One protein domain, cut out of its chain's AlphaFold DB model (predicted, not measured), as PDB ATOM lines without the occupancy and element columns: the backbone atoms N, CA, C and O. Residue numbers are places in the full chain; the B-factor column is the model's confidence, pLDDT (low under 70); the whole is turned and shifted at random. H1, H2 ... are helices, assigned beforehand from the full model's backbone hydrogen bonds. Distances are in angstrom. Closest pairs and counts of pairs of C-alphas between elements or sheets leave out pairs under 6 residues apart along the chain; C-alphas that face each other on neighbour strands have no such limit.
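Overview. This is residues 17 to 93 of the 100 residues of the protein "DZANK-type domain-containing protein" of bioreactor metagenome (UniProt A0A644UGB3). Three helices and a head of loops make a loose, angular frame: H2 stands as a short post, H1 lies across the end of it where H2 begins, and beyond its other end a long looped link, residues 45 to 75, folds into a small head from which H3 runs away to one side. The outer part of H3 and the last printed residue, residues 82 to 93, stick out as a free arm. The printed part has 77 residues, with three named helices in the order H1, H2, H3 and no named strand; the class is all helix, and 42 residues are in the helices. The whole is loose, with a radius of gyration of the C-alphas of 16.3 A, and its outline is flat, spanning 40 by 40 by 19 A.

Arrangement. The longest helix, H3, residues 76 to 92, touches no helix. Residues 82 to 93, of which 82 to 92 belong to H3, stand free, with no C-alpha 8 or more residues away along the chain within 10 A. H2, residues 33 to 44, is apart from H3, though the two follow each other in the chain. In the long link between them, residues 49 to 50 pair with residues 57 to 58, antiparallel, a pairing too short to be named as strands. H1, residues 17 to 29, is apart from H3 but touches H2, with 10 pairs of C-alphas within 8 A. The closest C-alphas of H1 and H2 are those of Ala 26 and Thr 33, 5.1 A apart. H1 touches H2 with residues 22 to 27 alone, and H2 touches H1 with residues 33 to 37 alone. The lines of H1 and H2 stand about perpendicular, at 84 degrees, and their centres are 11.4 A apart. In H1, H2 and H3 every O i to N i+4 pair is within hydrogen-bond range.

Along the chain. H3, 17 residues, measures 23.7 A from first to last C-alpha, from C-alpha 76 at (-28.574, 47.461, 33.120) to C-alpha 92 at (-48.026, 44.851, 19.914). H2, 12 residues, measures 16.1 A and ends with C-alpha 44 at (-22.613, 51.982, 19.364). H1, 13 residues, measures 18.9 A and begins with C-alpha 17 at (-17.415, 59.385, 1.645).

Size, cuts and confidence. The two C-alphas farthest apart are those of Arg 28 and Glu 90, 43.1 A. Without the residues that stand free, the body has 65 residues and spans 41 by 22 by 18 A. The printed part has no cut. The link from H1 to H2, 3 residues, is tight, and the link from H2 to H3, 31 residues, is long. The mean pLDDT of the printed part is 82.5, and 15 residues are under 70: residues 42 to 48, residues 74 to 80 and residue 93.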
ATOM      1  N   GLU A  17     -18.669  59.493   0.898       96.94
ATOM      2  CA  GLU A  17     -17.415  59.385   1.645       96.94
ATOM      3  C   GLU A  17     -17.544  58.387   2.804       96.94
ATOM      4  O   GLU A  17     -16.682  57.528   2.999       96.94
ATOM      5  N   MET A  18     -18.658  58.445   3.542       93.69
ATOM      6  CA  MET A  18     -18.913  57.532   4.652       93.69
ATOM      7  C   MET A  18     -19.037  56.088   4.160       93.69
ATOM      8  O   MET A  18     -18.426  55.197   4.749       93.69
ATOM      9  N   LYS A  19     -19.736  55.865   3.041       94.69
ATOM     10  CA  LYS A  19     -19.829  54.550   2.392       94.69
ATOM     11  C   LYS A  19     -18.446  53.989   2.039       94.69
ATOM     12  O   LYS A  19     -18.123  52.881   2.456       94.69
ATOM     13  N   SER A  20     -17.613  54.772   1.353       96.69
ATOM     14  CA  SER A  20     -16.261  54.358   0.940       96.69
ATOM     15  C   SER A  20     -15.376  53.963   2.132       96.69
ATOM     16  O   SER A  20     -14.669  52.947   2.114       96.69
ATOM     17  N   ARG A  21     -15.461  54.728   3.227       96.38
ATOM     18  CA  ARG A  21     -14.736  54.432   4.471       96.38
ATOM     19  C   ARG A  21     -15.199  53.123   5.109       96.38
ATOM     20  O   ARG A  21     -14.353  52.339   5.536       96.38
ATOM     21  N   MET A  22     -16.508  52.878   5.153       95.06
ATOM     22  CA  MET A  22     -17.084  51.638   5.691       95.06
ATOM     23  C   MET A  22     -16.677  50.418   4.859       95.06
ATOM     24  O   MET A  22     -16.238  49.421   5.420       95.06
ATOM     25  N   GLU A  23     -16.741  50.510   3.530       95.75
ATOM     26  CA  GLU A  23     -16.318  49.435   2.619       95.75
ATOM     27  C   GLU A  23     -14.830  49.097   2.784       95.75
ATOM     28  O   GLU A  23     -14.447  47.926   2.827       95.75
ATOM     29  N   THR A  24     -13.982  50.117   2.938       97.44
ATOM     30  CA  THR A  24     -12.546  49.923   3.186       97.44
ATOM     31  C   THR A  24     -12.290  49.218   4.518       97.44
ATOM     32  O   THR A  24     -11.433  48.335   4.584       97.44
ATOM     33  N   ALA A  25     -13.015  49.592   5.576       94.94
ATOM     34  CA  ALA A  25     -12.901  48.958   6.888       94.94
ATOM     35  C   ALA A  25     -13.359  47.491   6.844       94.94
ATOM     36  O   ALA A  25     -12.599  46.607   7.232       94.94
ATOM     37  N   ALA A  26     -14.528  47.229   6.255       96.12
ATOM     38  CA  ALA A  26     -15.067  45.881   6.089       96.12
ATOM     39  C   ALA A  26     -14.097  44.967   5.323       96.12
ATOM     40  O   ALA A  26     -13.814  43.848   5.748       96.12
ATOM     41  N   LYS A  27     -13.490  45.482   4.242       96.56
ATOM     42  CA  LYS A  27     -12.490  44.750   3.453       96.56
ATOM     43  C   LYS A  27     -11.246  44.380   4.263       96.56
ATOM     44  O   LYS A  27     -10.714  43.291   4.074       96.56
ATOM     45  N   ARG A  28     -10.766  45.267   5.143       96.19
ATOM     46  CA  ARG A  28      -9.610  44.984   6.018       96.19
ATOM     47  C   ARG A  28      -9.908  43.873   7.023       96.19
ATOM     48  O   ARG A  28      -9.005  43.121   7.363       96.19
ATOM     49  N   GLU A  29     -11.155  43.780   7.470       93.62
ATOM     50  CA  GLU A  29     -11.623  42.773   8.429       93.62
ATOM     51  C   GLU A  29     -12.107  41.477   7.756       93.62
ATOM     52  O   GLU A  29     -12.386  40.496   8.440       93.62
ATOM     53  N   GLY A  30     -12.175  41.441   6.420       95.44
ATOM     54  CA  GLY A  30     -12.586  40.255   5.665       95.44
ATOM     55  C   GLY A  30     -14.075  39.917   5.794       95.44
ATOM     56  O   GLY A  30     -14.450  38.762   5.608       95.44
ATOM     57  N   ILE A  31     -14.919  40.904   6.108       93.75
ATOM     58  CA  ILE A  31     -16.372  40.747   6.267       93.75
ATOM     59  C   ILE A  31     -17.138  41.639   5.286       93.75
ATOM     60  O   ILE A  31     -16.567  42.518   4.635       93.75
ATOM     61  N   THR A  32     -18.447  41.417   5.153       93.94
ATOM     62  CA  THR A  32     -19.288  42.268   4.303       93.94
ATOM     63  C   THR A  32     -19.449  43.658   4.920       93.94
ATOM     64  O   THR A  32     -19.430  43.822   6.140       93.94
ATOM     65  N   THR A  33     -19.668  44.684   4.091       92.06
ATOM     66  CA  THR A  33     -19.985  46.034   4.593       92.06
ATOM     67  C   THR A  33     -21.240  46.023   5.466       92.06
ATOM     68  O   THR A  33     -21.313  46.763   6.442       92.06
ATOM     69  N   GLN A  34     -22.216  45.165   5.147       89.19
ATOM     70  CA  GLN A  34     -23.441  45.012   5.933       89.19
ATOM     71  C   GLN A  34     -23.149  44.468   7.336       89.19
ATOM     72  O   GLN A  34     -23.614  45.052   8.315       89.19
ATOM     73  N   ASP A  35     -22.346  43.408   7.449       88.88
ATOM     74  CA  ASP A  35     -21.956  42.834   8.741       88.88
ATOM     75  C   ASP A  35     -21.077  43.796   9.541       88.88
ATOM     76  O   ASP A  35     -21.306  43.985  10.733       88.88
ATOM     77  N   TRP A  36     -20.148  44.492   8.880       92.25
ATOM     78  CA  TRP A  36     -19.316  45.508   9.524       92.25
ATOM     79  C   TRP A  36     -20.163  46.640  10.116       92.25
ATOM     80  O   TRP A  36     -19.994  47.015  11.276       92.25
ATOM     81  N   VAL A  37     -21.122  47.170   9.346       89.00
ATOM     82  CA  VAL A  37     -22.037  48.217   9.825       89.00
ATOM     83  C   VAL A  37     -22.924  47.684  10.948       89.00
ATOM     84  O   VAL A  37     -23.117  48.385  11.939       89.00
ATOM     85  N   ARG A  38     -23.433  46.450  10.840       85.44
ATOM     86  CA  ARG A  38     -24.225  45.801  11.893       85.44
ATOM     87  C   ARG A  38     -23.435  45.701  13.195       85.44
ATOM     88  O   ARG A  38     -23.961  46.089  14.235       85.44
ATOM     89  N   ASP A  39     -22.189  45.251  13.150       82.19
ATOM     90  CA  ASP A  39     -21.329  45.123  14.329       82.19
ATOM     91  C   ASP A  39     -20.931  46.485  14.902       82.19
ATOM     92  O   ASP A  39     -21.004  46.689  16.117       82.19
ATOM     93  N   ALA A  40     -20.606  47.459  14.049       82.62
ATOM     94  CA  ALA A  40     -20.320  48.829  14.466       82.62
ATOM     95  C   ALA A  40     -21.536  49.485  15.143       82.62
ATOM     96  O   ALA A  40     -21.402  50.134  16.185       82.62
ATOM     97  N   LEU A  41     -22.737  49.286  14.593       78.62
ATOM     98  CA  LEU A  41     -23.992  49.737  15.191       78.62
ATOM     99  C   LEU A  41     -24.286  48.985  16.483       78.62
ATOM    100  O   LEU A  41     -24.622  49.626  17.465       78.62
ATOM    101  N   GLN A  42     -24.095  47.669  16.554       68.94
ATOM    102  CA  GLN A  42     -24.222  46.919  17.807       68.94
ATOM    103  C   GLN A  42     -23.172  47.314  18.850       68.94
ATOM    104  O   GLN A  42     -23.409  47.101  20.036       68.94
ATOM    105  N   GLY A  43     -22.027  47.858  18.445       63.62
ATOM    106  CA  GLY A  43     -21.032  48.446  19.339       63.62
ATOM    107  C   GLY A  43     -21.445  49.826  19.856       63.62
ATOM    108  O   GLY A  43     -21.169  50.147  21.007       63.62
ATOM    109  N   ARG A  44     -22.148  50.619  19.035       62.16
ATOM    110  CA  ARG A  44     -22.613  51.982  19.364       62.16
ATOM    111  C   ARG A  44     -23.971  52.029  20.078       62.16
ATOM    112  O   ARG A  44     -24.123  52.767  21.039       62.16
ATOM    113  N   LEU A  45     -24.939  51.237  19.617       54.56
ATOM    114  CA  LEU A  45     -26.266  50.996  20.211       54.56
ATOM    115  C   LEU A  45     -26.244  49.861  21.234       54.56
ATOM    116  O   LEU A  45     -27.235  49.630  21.925       54.56
ATOM    117  N   GLY A  46     -25.137  49.121  21.328       52.41
ATOM    118  CA  GLY A  46     -24.909  48.149  22.383       52.41
ATOM    119  C   GLY A  46     -24.740  48.873  23.694       52.41
ATOM    120  O   GLY A  46     -23.609  49.047  24.128       52.41
ATOM    121  N   LEU A  47     -25.879  49.271  24.268       56.62
ATOM    122  CA  LEU A  47     -26.093  49.730  25.631       56.62
ATOM    123  C   LEU A  47     -24.904  49.313  26.476       56.62
ATOM    124  O   LEU A  47     -24.705  48.115  26.721       56.62
ATOM    125  N   LEU A  48     -24.086  50.320  26.779       62.03
ATOM    126  CA  LEU A  48     -22.901  50.247  27.612       62.03
ATOM    127  C   LEU A  48     -23.168  49.210  28.702       62.03
ATOM    128  O   LEU A  48     -24.184  49.300  29.399       62.03
ATOM    129  N   ASN A  49     -22.315  48.190  28.812       77.94
ATOM    130  CA  ASN A  49     -22.444  47.222  29.892       77.94
ATOM    131  C   ASN A  49     -21.919  47.896  31.168       77.94
ATOM    132  O   ASN A  49     -20.782  47.691  31.601       77.94
ATOM    133  N   VAL A  50     -22.725  48.838  31.664       82.81
ATOM    134  CA  VAL A  50     -22.424  49.675  32.814       82.81
ATOM    135  C   VAL A  50     -22.459  48.773  34.028       82.81
ATOM    136  O   VAL A  50     -23.492  48.174  34.339       82.81
ATOM    137  N   CYS A  51     -21.315  48.675  34.693       85.62
ATOM    138  CA  CYS A  51     -21.198  47.902  35.912       85.62
ATOM    139  C   CYS A  51     -22.169  48.452  36.969       85.62
ATOM    140  O   CYS A  51     -22.109  49.646  37.260       85.62
ATOM    141  N   PRO A  52     -23.040  47.622  37.570       83.88
ATOM    142  CA  PRO A  52     -23.977  48.095  38.589       83.88
ATOM    143  C   PRO A  52     -23.273  48.540  39.878       83.88
ATOM    144  O   PRO A  52     -23.834  49.325  40.629       83.88
ATOM    145  N   ASN A  53     -22.043  48.070  40.118       89.50
ATOM    146  CA  ASN A  53     -21.277  48.375  41.323       89.50
ATOM    147  C   ASN A  53     -20.430  49.655  41.186       89.50
ATOM    148  O   ASN A  53     -20.537  50.563  42.001       89.50
ATOM    149  N   CYS A  54     -19.606  49.761  40.136       91.25
ATOM    150  CA  CYS A  54     -18.675  50.893  39.968       91.25
ATOM    151  C   CYS A  54     -19.023  51.845  38.814       91.25
ATOM    152  O   CYS A  54     -18.289  52.792  38.557       91.25
ATOM    153  N   SER A  55     -20.107  51.591  38.074       86.75
ATOM    154  CA  SER A  55     -20.522  52.368  36.893       86.75
ATOM    155  C   SER A  55     -19.526  52.409  35.726       86.75
ATOM    156  O   SER A  55     -19.774  53.098  34.736       86.75
ATOM    157  N   PHE A  56     -18.438  51.631  35.774       88.00
ATOM    158  CA  PHE A  56     -17.518  51.509  34.648       88.00
ATOM    159  C   PHE A  56     -18.230  50.947  33.413       88.00
ATOM    160  O   PHE A  56     -19.020  49.999  33.495       88.00
ATOM    161  N   VAL A  57     -17.934  51.537  32.260       84.25
ATOM    162  CA  VAL A  57     -18.510  51.174  30.968       84.25
ATOM    163  C   VAL A  57     -17.702  50.033  30.361       84.25
ATOM    164  O   VAL A  57     -16.590  50.232  29.880       84.25
ATOM    165  N   ASN A  58     -18.268  48.828  30.363       84.38
ATOM    166  CA  ASN A  58     -17.598  47.656  29.808       84.38
ATOM    167  C   ASN A  58     -18.010  47.394  28.358       84.38
ATOM    168  O   ASN A  58     -19.074  47.812  27.889       84.38
ATOM    169  N   SER A  59     -17.181  46.605  27.670       80.56
ATOM    170  CA  SER A  59     -17.534  46.004  26.383       80.56
ATOM    171  C   SER A  59     -18.871  45.260  26.469       80.56
ATOM    172  O   SER A  59     -19.157  44.564  27.445       80.56
ATOM    173  N   ARG A  60     -19.660  45.321  25.390       75.25
ATOM    174  CA  ARG A  60     -20.926  44.584  25.216       75.25
ATOM    175  C   ARG A  60     -20.826  43.100  25.580       75.25
ATOM    176  O   ARG A  60     -21.799  42.533  26.068       75.25
ATOM    177  N   LYS A  61     -19.685  42.469  25.288       77.19
ATOM    178  CA  LYS A  61     -19.461  41.028  25.493       77.19
ATOM    179  C   LYS A  61     -18.788  40.703  26.837       77.19
ATOM    180  O   LYS A  61     -18.523  39.534  27.101       77.19
ATOM    181  N   ALA A  62     -18.487  41.704  27.671       84.94
ATOM    182  CA  ALA A  62     -17.833  41.488  28.957       84.94
ATOM    183  C   ALA A  62     -18.750  40.716  29.921       84.94
ATOM    184  O   ALA A  62     -19.907  41.088  30.115       84.94
ATOM    185  N   LYS A  63     -18.218  39.646  30.527       87.88
ATOM    186  CA  LYS A  63     -18.902  38.859  31.572       87.88
ATOM    187  C   LYS A  63     -18.647  39.409  32.980       87.88
ATOM    188  O   LYS A  63     -19.505  39.281  33.846       87.88
ATOM    189  N   PHE A  64     -17.497  40.048  33.177       92.62
ATOM    190  CA  PHE A  64     -17.069  40.685  34.423       92.62
ATOM    191  C   PHE A  64     -16.595  42.107  34.131       92.62
ATOM    192  O   PHE A  64     -16.154  42.395  33.016       92.62
ATOM    193  N   CYS A  65     -16.689  42.991  35.121       91.75
ATOM    194  CA  CYS A  65     -16.200  44.354  35.002       91.75
ATOM    195  C   CYS A  65     -14.670  44.386  34.959       91.75
ATOM    196  O   CYS A  65     -14.024  43.860  35.863       91.75
ATOM    197  N   SER A  66     -14.100  45.057  33.957       93.25
ATOM    198  CA  SER A  66     -12.644  45.199  33.817       93.25
ATOM    199  C   SER A  66     -11.998  46.042  34.919       93.25
ATOM    200  O   SER A  66     -10.796  45.935  35.116       93.25
ATOM    201  N   GLU A  67     -12.789  46.855  35.626       96.44
ATOM    202  CA  GLU A  67     -12.299  47.753  36.677       96.44
ATOM    203  C   GLU A  67     -12.398  47.131  38.078       96.44
ATOM    204  O   GLU A  67     -11.459  47.189  38.862       96.44
ATOM    205  N   CYS A  68     -13.535  46.506  38.409       96.19
ATOM    206  CA  CYS A  68     -13.811  46.022  39.771       96.19
ATOM    207  C   CYS A  68     -14.134  44.522  39.870       96.19
ATOM    208  O   CYS A  68     -14.475  44.037  40.945       96.19
ATOM    209  N   GLY A  69     -14.118  43.782  38.757       94.75
ATOM    210  CA  GLY A  69     -14.377  42.337  38.731       94.75
ATOM    211  C   GLY A  69     -15.832  41.908  38.966       94.75
ATOM    212  O   GLY A  69     -16.135  40.725  38.842       94.75
ATOM    213  N   THR A  70     -16.753  42.834  39.265       93.25
ATOM    214  CA  THR A  70     -18.181  42.518  39.471       93.25
ATOM    215  C   THR A  70     -18.773  41.805  38.252       93.25
ATOM    216  O   THR A  70     -18.549  42.226  37.114       93.25
ATOM    217  N   SER A  71     -19.537  40.735  38.488       90.94
ATOM    218  CA  SER A  71     -20.276  40.026  37.436       90.94
ATOM    219  C   SER A  71     -21.261  40.967  36.745       90.94
ATOM    220  O   SER A  71     -22.004  41.699  37.394       90.94
ATOM    221  N   LEU A  72     -21.287  40.936  35.415       86.00
ATOM    222  CA  LEU A  72     -22.175  41.766  34.598       86.00
ATOM    223  C   LEU A  72     -23.430  41.012  34.132       86.00
ATOM    224  O   LEU A  72     -24.141  41.489  33.242       86.00
ATOM    225  N   ALA A  73     -23.709  39.850  34.733       77.25
ATOM    226  CA  ALA A  73     -24.923  39.075  34.475       77.25
ATOM    227  C   ALA A  73     -26.203  39.897  34.732       77.25
ATOM    228  O   ALA A  73     -27.151  39.795  33.962       77.25
ATOM    229  N   GLU A  74     -26.181  40.782  35.732       66.50
ATOM    230  CA  GLU A  74     -27.296  41.664  36.124       66.50
ATOM    231  C   GLU A  74     -27.113  43.112  35.641       66.50
ATOM    232  O   GLU A  74     -27.626  44.069  36.220       66.50
ATOM    233  N   SER A  75     -26.317  43.319  34.593       66.38
ATOM    234  CA  SER A  75     -26.107  44.666  34.066       66.38
ATOM    235  C   SER A  75     -27.413  45.320  33.616       66.38
ATOM    236  O   SER A  75     -28.353  44.654  33.178       66.38
ATOM    237  N   LYS A  76     -27.441  46.659  33.619       60.28
ATOM    238  CA  LYS A  76     -28.574  47.461  33.120       60.28
ATOM    239  C   LYS A  76     -29.059  47.013  31.737       60.28
ATOM    240  O   LYS A  76     -30.244  47.077  31.448       60.28
ATOM    241  N   ARG A  77     -28.167  46.495  30.889       64.38
ATOM    242  CA  ARG A  77     -28.508  45.911  29.586       64.38
ATOM    243  C   ARG A  77     -29.402  44.666  29.689       64.38
ATOM    244  O   ARG A  77     -30.277  44.514  28.844       64.38
ATOM    245  N   ALA A  78     -29.164  43.773  30.648       63.09
ATOM    246  CA  ALA A  78     -30.009  42.598  30.869       63.09
ATOM    247  C   ALA A  78     -31.405  43.032  31.336       63.09
ATOM    248  O   ALA A  78     -32.397  42.669  30.709       63.09
ATOM    249  N   ILE A  79     -31.446  43.933  32.322       65.81
ATOM    250  CA  ILE A  79     -32.682  44.480  32.897       65.81
ATOM    251  C   ILE A  79     -33.515  45.213  31.833       65.81
ATOM    252  O   ILE A  79     -34.683  44.897  31.626       65.81
ATOM    253  N   TYR A  80     -32.917  46.158  31.098       67.94
ATOM    254  CA  TYR A  80     -33.650  46.925  30.085       67.94
ATOM    255  C   TYR A  80     -34.062  46.077  28.882       67.94
ATOM    256  O   TYR A  80     -35.076  46.370  28.265       67.94
ATOM    257  N   ARG A  81     -33.319  45.022  28.531       71.19
ATOM    258  CA  ARG A  81     -33.701  44.147  27.415       71.19
ATOM    259  C   ARG A  81     -34.972  43.367  27.721       71.19
ATOM    260  O   ARG A  81     -35.801  43.225  26.830       71.19
ATOM    261  N   GLU A  82     -35.095  42.825  28.927       71.38
ATOM    262  CA  GLU A  82     -36.287  42.082  29.341       71.38
ATOM    263  C   GLU A  82     -37.482  43.015  29.490       71.38
ATOM    264  O   GLU A  82     -38.524  42.750  28.902       71.38
ATOM    265  N   TRP A  83     -37.290  44.167  30.135       78.81
ATOM    266  CA  TRP A  83     -38.332  45.183  30.249       78.81
ATOM    267  C   TRP A  83     -38.834  45.693  28.886       78.81
ATOM    268  O   TRP A  83     -40.037  45.727  28.653       78.81
ATOM    269  N   VAL A  84     -37.936  46.033  27.951       75.38
ATOM    270  CA  VAL A  84     -38.329  46.490  26.601       75.38
ATOM    271  C   VAL A  84     -39.042  45.385  25.821       75.38
ATOM    272  O   VAL A  84     -39.971  45.670  25.076       75.38
ATOM    273  N   ARG A  85     -38.634  44.121  25.981       76.44
ATOM    274  CA  ARG A  85     -39.325  42.990  25.345       76.44
ATOM    275  C   ARG A  85     -40.741  42.814  25.866       76.44
ATOM    276  O   ARG A  85     -41.626  42.577  25.055       76.44
ATOM    277  N   GLU A  86     -40.928  42.920  27.179       81.00
ATOM    278  CA  GLU A  86     -42.255  42.837  27.791       81.00
ATOM    279  C   GLU A  86     -43.146  43.972  27.294       81.00
ATOM    280  O   GLU A  86     -44.215  43.714  26.763       81.00
ATOM    281  N   MET A  87     -42.644  45.209  27.330       79.25
ATOM    282  CA  MET A  87     -43.367  46.378  26.825       79.25
ATOM    283  C   MET A  87     -43.790  46.218  25.358       79.25
ATOM    284  O   MET A  87     -44.917  46.535  25.003       79.25
ATOM    285  N   ILE A  88     -42.899  45.720  24.493       79.88
ATOM    286  CA  ILE A  88     -43.228  45.479  23.080       79.88
ATOM    287  C   ILE A  88     -44.304  44.396  22.949       79.88
ATOM    288  O   ILE A  88     -45.197  44.538  22.120       79.88
ATOM    289  N   ARG A  89     -44.244  43.328  23.756       78.94
ATOM    290  CA  ARG A  89     -45.273  42.279  23.756       78.94
ATOM    291  C   ARG A  89     -46.629  42.832  24.190       78.94
ATOM    292  O   ARG A  89     -47.627  42.537  23.544       78.94
ATOM    293  N   GLU A  90     -46.663  43.620  25.262       80.50
ATOM    294  CA  GLU A  90     -47.890  44.234  25.781       80.50
ATOM    295  C   GLU A  90     -48.522  45.195  24.765       80.50
ATOM    296  O   GLU A  90     -49.736  45.183  24.582       80.50
ATOM    297  N   GLU A  91     -47.704  45.992  24.076       79.38
ATOM    298  CA  GLU A  91     -48.178  46.999  23.120       79.38
ATOM    299  C   GLU A  91     -48.588  46.395  21.764       79.38
ATOM    300  O   GLU A  91     -49.535  46.867  21.138       79.38
ATOM    301  N   PHE A  92     -47.890  45.352  21.291       76.94
ATOM    302  CA  PHE A  92     -48.026  44.851  19.914       76.94
ATOM    303  C   PHE A  92     -48.500  43.388  19.787       76.94
ATOM    304  O   PHE A  92     -48.712  42.931  18.664       76.94
ATOM    305  N   GLY A  93     -48.715  42.661  20.888       67.69
ATOM    306  CA  GLY A  93     -49.188  41.268  20.890       67.69
ATOM    307  C   GLY A  93     -48.113  40.209  20.571       67.69
ATOM    308  O   GLY A  93     -46.985  40.522  20.193       67.69
TER     309      GLY A  93